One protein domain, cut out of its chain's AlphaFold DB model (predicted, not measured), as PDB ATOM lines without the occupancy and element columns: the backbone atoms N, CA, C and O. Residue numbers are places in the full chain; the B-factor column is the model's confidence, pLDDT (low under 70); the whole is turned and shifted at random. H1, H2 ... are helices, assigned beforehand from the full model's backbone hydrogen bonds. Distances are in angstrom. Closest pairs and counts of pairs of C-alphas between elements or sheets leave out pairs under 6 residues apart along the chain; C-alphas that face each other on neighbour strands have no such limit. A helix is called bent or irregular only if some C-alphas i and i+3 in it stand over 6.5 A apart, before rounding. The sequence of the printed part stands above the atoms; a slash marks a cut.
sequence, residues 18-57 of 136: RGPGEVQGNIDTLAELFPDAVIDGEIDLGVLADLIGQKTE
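What this domain is: This is residues 18 to 57 of the 136 residues of the protein "Type III restriction-modification system methylation subunit" of Pseudonocardia sp. Ae356_Ps1 (UniProt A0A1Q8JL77). Two short helices, H1 and H2, lie toward opposite ends of an elongated body, with no contact between them, and the long link from one to the other makes an open loop that folds back on itself where residues 38 to 39 pair with residues 42 to 43. Unnamed tails, residues 18 to 22 and residues 52 to 57, make the two ends of the printed part. The printed part has 40 residues, with two named helices in the order H1, H2 and no named strand. The class is all helix, though under half of the residues, 18 of 40, are in named elements. The whole is only just compact, close to loose, with a radius of gyration of the C-alphas of 10.6 A and spans of 32 by 19 by 13 A.

How they stand to each other: After residues 18 to 22 comes H1, residues 23 to 33. The long link that follows has 11 residues. In it residues 38 to 39 pair with residues 42 to 43, antiparallel, in a pairing too short to be named as strands. The link ends at H2, residues 45 to 51. H1 and H2 are apart, with no C-alpha of the one within 8 A of the other. In both H1 and H2, every O i to N i+4 pair is within hydrogen-bond range.

Where its parts are: H1 begins at C-alpha 23, at (1.613, -40.515, -40.794), and runs 15.5 A from Val 23 to C-alpha 33 of Leu 33, at (11.319, -51.851, -45.107). H2 runs 9.7 A from Leu 45 to Leu 51, whose C-alpha is at (20.118, -47.132, -47.399). Neither helix is bent.

The domain as a whole: The two C-alphas farthest apart are those of Arg 18 and Glu 57, 33.3 A, the first and last printed residues. The printed part has no cut. The mean pLDDT of the printed part is 76.1, and the model's confidence is low, under 70, at residues 18 to 24 and residues 54 to 57.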
ATOM      1  N   ARG A  18      -5.967 -51.340 -41.939       53.59
ATOM      2  CA  ARG A  18      -4.755 -50.511 -41.890       53.59
ATOM      3  C   ARG A  18      -4.481 -49.923 -43.276       53.59
ATOM      4  O   ARG A  18      -3.677 -50.427 -44.048       53.59
ATOM      5  N   GLY A  19      -5.191 -48.849 -43.617       50.97
ATOM      6  CA  GLY A  19      -4.907 -48.083 -44.832       50.97
ATOM      7  C   GLY A  19      -3.588 -47.292 -44.708       50.97
ATOM      8  O   GLY A  19      -3.345 -46.711 -43.649       50.97
ATOM      9  N   PRO A  20      -2.771 -47.166 -45.773       52.84
ATOM     10  CA  PRO A  20      -1.468 -46.468 -45.780       52.84
ATOM     11  C   PRO A  20      -1.575 -44.927 -45.714       52.84
ATOM     12  O   PRO A  20      -0.745 -44.193 -46.238       52.84
ATOM     13  N   GLY A  21      -2.657 -44.394 -45.143       53.62
ATOM     14  CA  GLY A  21      -3.013 -42.976 -45.242       53.62
ATOM     15  C   GLY A  21      -2.636 -42.115 -44.039       53.62
ATOM     16  O   GLY A  21      -2.850 -40.903 -44.077       53.62
ATOM     17  N   GLU A  22      -2.130 -42.716 -42.965       66.88
ATOM     18  CA  GLU A  22      -1.790 -42.019 -41.723       66.88
ATOM     19  C   GLU A  22      -0.279 -41.890 -41.587       66.88
ATOM     20  O   GLU A  22       0.462 -42.791 -41.967       66.88
ATOM     21  N   VAL A  23       0.179 -40.762 -41.029       65.94
ATOM     22  CA  VAL A  23       1.613 -40.515 -40.794       65.94
ATOM     23  C   VAL A  23       2.239 -41.689 -40.043       65.94
ATOM     24  O   VAL A  23       3.308 -42.144 -40.431       65.94
ATOM     25  N   GLN A  24       1.526 -42.238 -39.056       66.50
ATOM     26  CA  GLN A  24       1.973 -43.415 -38.322       66.50
ATOM     27  C   GLN A  24       2.061 -44.665 -39.208       66.50
ATOM     28  O   GLN A  24       3.097 -45.311 -39.220       66.50
ATOM     29  N   GLY A  25       1.043 -44.955 -40.027       74.62
ATOM     30  CA  GLY A  25       1.078 -46.111 -40.933       74.62
ATOM     31  C   GLY A  25       2.209 -46.036 -41.966       74.62
ATOM     32  O   GLY A  25       2.784 -47.059 -42.335       74.62
ATOM     33  N   ASN A  26       2.586 -44.826 -42.389       76.56
ATOM     34  CA  ASN A  26       3.749 -44.623 -43.254       76.56
ATOM     35  C   ASN A  26       5.062 -44.904 -42.522       76.56
ATOM     36  O   ASN A  26       5.945 -45.534 -43.097       76.56
ATOM     37  N   ILE A  27       5.191 -44.442 -41.276       81.88
ATOM     38  CA  ILE A  27       6.373 -44.703 -40.445       81.88
ATOM     39  C   ILE A  27       6.491 -46.200 -40.158       81.88
ATOM     40  O   ILE A  27       7.574 -46.747 -40.320       81.88
ATOM     41  N   ASP A  28       5.390 -46.873 -39.828       83.44
ATOM     42  CA  ASP A  28       5.367 -48.315 -39.572       83.44
ATOM     43  C   ASP A  28       5.795 -49.104 -40.824       83.44
ATOM     44  O   ASP A  28       6.667 -49.967 -40.755       83.44
ATOM     45  N   THR A  29       5.265 -48.744 -42.000       83.38
ATOM     46  CA  THR A  29       5.660 -49.364 -43.280       83.38
ATOM     47  C   THR A  29       7.138 -49.121 -43.594       83.38
ATOM     48  O   THR A  29       7.843 -50.005 -44.077       83.38
ATOM     49  N   LEU A  30       7.635 -47.911 -43.331       85.00
ATOM     50  CA  LEU A  30       9.044 -47.587 -43.532       85.00
ATOM     51  C   LEU A  30       9.944 -48.307 -42.527       85.00
ATOM     52  O   LEU A  30      11.034 -48.708 -42.915       85.00
ATOM     53  N   ALA A  31       9.490 -48.538 -41.295       86.00
ATOM     54  CA  ALA A  31      10.207 -49.337 -40.305       86.00
ATOM     55  C   ALA A  31      10.291 -50.818 -40.712       86.00
ATOM     56  O   ALA A  31      11.310 -51.458 -40.470       86.00
ATOM     57  N   GLU A  32       9.262 -51.362 -41.372       87.50
ATOM     58  CA  GLU A  32       9.308 -52.721 -41.932       87.50
ATOM     59  C   GLU A  32      10.332 -52.850 -43.072       87.50
ATOM     60  O   GLU A  32      11.030 -53.860 -43.170       87.50
ATOM     61  N   LEU A  33      10.435 -51.833 -43.935       88.00
ATOM     62  CA  LEU A  33      11.319 -51.851 -45.107       88.00
ATOM     63  C   LEU A  33      12.762 -51.427 -44.790       88.00
ATOM     64  O   LEU A  33      13.707 -51.968 -45.365       88.00
ATOM     65  N   PHE A  34      12.927 -50.453 -43.898       89.50
ATOM     66  CA  PHE A  34      14.188 -49.794 -43.556       89.50
ATOM     67  C   PHE A  34      14.259 -49.551 -42.038       89.50
ATOM     68  O   PHE A  34      14.228 -48.399 -41.598       89.50
ATOM     69  N   PRO A  35      14.364 -50.612 -41.216       87.31
ATOM     70  CA  PRO A  35      14.323 -50.488 -39.757       87.31
ATOM     71  C   PRO A  35      15.415 -49.563 -39.210       87.31
ATOM     72  O   PRO A  35      15.164 -48.793 -38.292       87.31
ATOM     73  N   ASP A  36      16.601 -49.574 -39.823       86.19
ATOM     74  CA  ASP A  36      17.733 -48.737 -39.410       86.19
ATOM     75  C   ASP A  36      17.494 -47.233 -39.651       86.19
ATOM     76  O   ASP A  36      18.160 -46.399 -39.043       86.19
ATOM     77  N   ALA A  37      16.546 -46.873 -40.524       86.69
ATOM     78  CA  ALA A  37      16.183 -45.485 -40.805       86.69
ATOM     79  C   ALA A  37      15.099 -44.930 -39.871       86.69
ATOM     80  O   ALA A  37      14.726 -43.765 -40.017       86.69
ATOM     81  N   VAL A  38      14.571 -45.730 -38.939       87.62
ATOM     82  CA  VAL A  38      13.543 -45.298 -37.984       87.62
ATOM     83  C   VAL A  38      14.089 -45.412 -36.564       87.62
ATOM     84  O   VAL A  38      14.351 -46.506 -36.071       87.62
ATOM     85  N   ILE A  39      14.246 -44.275 -35.886       82.62
ATOM     86  CA  ILE A  39      14.792 -44.184 -34.528       82.62
ATOM     87  C   ILE A  39      13.737 -43.524 -33.643       82.62
ATOM     88  O   ILE A  39      13.242 -42.448 -33.961       82.62
ATOM     89  N   ASP A  40      13.357 -44.192 -32.550       80.38
ATOM     90  CA  ASP A  40      12.347 -43.714 -31.591       80.38
ATOM     91  C   ASP A  40      10.996 -43.307 -32.225       80.38
ATOM     92  O   ASP A  40      10.267 -42.466 -31.704       80.38
ATOM     93  N   GLY A  41      10.636 -43.936 -33.351       74.81
ATOM     94  CA  GLY A  41       9.399 -43.650 -34.086       74.81
ATOM     95  C   GLY A  41       9.479 -42.443 -35.026       74.81
ATOM     96  O   GLY A  41       8.466 -42.075 -35.615       74.81
ATOM     97  N   GLU A  42      10.659 -41.850 -35.212       77.12
ATOM     98  CA  GLU A  42      10.918 -40.810 -36.209       77.12
ATOM     99  C   GLU A  42      11.845 -41.325 -37.318       77.12
ATOM    100  O   GLU A  42      12.675 -42.207 -37.105       77.12
ATOM    101  N   ILE A  43      11.702 -40.779 -38.528       84.81
ATOM    102  CA  ILE A  43      12.529 -41.163 -39.681       84.81
ATOM    103  C   ILE A  43      13.799 -40.311 -39.723       84.81
ATOM    104  O   ILE A  43      13.723 -39.086 -39.853       84.81
ATOM    105  N   ASP A  44      14.958 -40.966 -39.739       84.56
ATOM    106  CA  ASP A  44      16.232 -40.353 -40.104       84.56
ATOM    107  C   ASP A  44      16.384 -40.360 -41.633       84.56
ATOM    108  O   ASP A  44      16.690 -41.371 -42.270       84.56
ATOM    109  N   LEU A  45      16.157 -39.195 -42.243       83.38
ATOM    110  CA  LEU A  45      16.250 -39.020 -43.693       83.38
ATOM    111  C   LEU A  45      17.675 -39.206 -44.236       83.38
ATOM    112  O   LEU A  45      17.821 -39.513 -45.417       83.38
ATOM    113  N   GLY A  46      18.708 -39.007 -43.413       79.25
ATOM    114  CA  GLY A  46      20.099 -39.231 -43.801       79.25
ATOM    115  C   GLY A  46      20.390 -40.720 -43.935       79.25
ATOM    116  O   GLY A  46      20.835 -41.167 -44.991       79.25
ATOM    117  N   VAL A  47      20.035 -41.494 -42.907       82.50
ATOM    118  CA  VAL A  47      20.173 -42.958 -42.929       82.50
ATOM    119  C   VAL A  47      19.301 -43.570 -44.022       82.50
ATOM    120  O   VAL A  47      19.769 -44.420 -44.776       82.50
ATOM    121  N   LEU A  48      18.061 -43.095 -44.186       85.75
ATOM    122  CA  LEU A  48      17.190 -43.552 -45.268       85.75
ATOM    123  C   LEU A  48      17.811 -43.295 -46.646       85.75
ATOM    124  O   LEU A  48      17.786 -44.185 -47.494       85.75
ATOM    125  N   ALA A  49      18.372 -42.102 -46.874       82.06
ATOM    126  CA  ALA A  49      19.019 -41.748 -48.137       82.06
ATOM    127  C   ALA A  49      20.226 -42.652 -48.439       82.06
ATOM    128  O   ALA A  49      20.369 -43.119 -49.574       82.06
ATOM    129  N   ASP A  50      21.043 -42.941 -47.425       80.94
ATOM    130  CA  ASP A  50      22.179 -43.856 -47.538       80.94
ATOM    131  C   ASP A  50      21.718 -45.290 -47.863       80.94
ATOM    132  O   ASP A  50      22.262 -45.921 -48.774       80.94
ATOM    133  N   LEU A  51      20.670 -45.785 -47.192       82.62
ATOM    134  CA  LEU A  51      20.118 -47.132 -47.399       82.62
ATOM    135  C   LEU A  51      19.510 -47.328 -48.792       82.62
ATOM    136  O   LEU A  51      19.669 -48.394 -49.388       82.62
ATOM    137  N   ILE A  52      18.840 -46.310 -49.341       84.19
ATOM    138  CA  ILE A  52      18.263 -46.374 -50.696       84.19
ATOM    139  C   ILE A  52      19.287 -46.057 -51.797       84.19
ATOM    140  O   ILE A  52      18.931 -45.982 -52.975       84.19
ATOM    141  N   GLY A  53      20.561 -45.856 -51.440       74.06
ATOM    142  CA  GLY A  53      21.633 -45.559 -52.386       74.06
ATOM    143  C   GLY A  53      21.489 -44.200 -53.074       74.06
ATOM    144  O   GLY A  53      22.092 -43.983 -54.133       74.06
ATOM    145  N   GLN A  54      20.710 -43.274 -52.499       69.06
ATOM    146  CA  GLN A  54      20.694 -41.897 -52.969       69.06
ATOM    147  C   GLN A  54      22.043 -41.263 -52.630       69.06
ATOM    148  O   GLN A  54      22.298 -40.826 -51.512       69.06
ATOM    149  N   LYS A  55      22.905 -41.129 -53.640       56.69
ATOM    150  CA  LYS A  55      23.938 -40.093 -53.621       56.69
ATOM    151  C   LYS A  55      23.199 -38.766 -53.607       56.69
ATOM    152  O   LYS A  55      22.781 -38.338 -54.678       56.69
ATOM    153  N   THR A  56      22.998 -38.206 -52.412       54.09
ATOM    154  CA  THR A  56      22.423 -36.880 -52.139       54.09
ATOM    155  C   THR A  56      22.555 -36.000 -53.370       54.09
ATOM    156  O   THR A  56      23.650 -35.533 -53.707       54.09
ATOM    157  N   GLU A  57      21.457 -35.857 -54.118       50.00
ATOM    158  CA  GLU A  57      21.450 -34.928 -55.232       50.00
ATOM    159  C   GLU A  57      21.866 -33.575 -54.665       50.00
ATOM    160  O   GLU A  57      21.352 -33.120 -53.640       50.00
TER     161      GLU A  57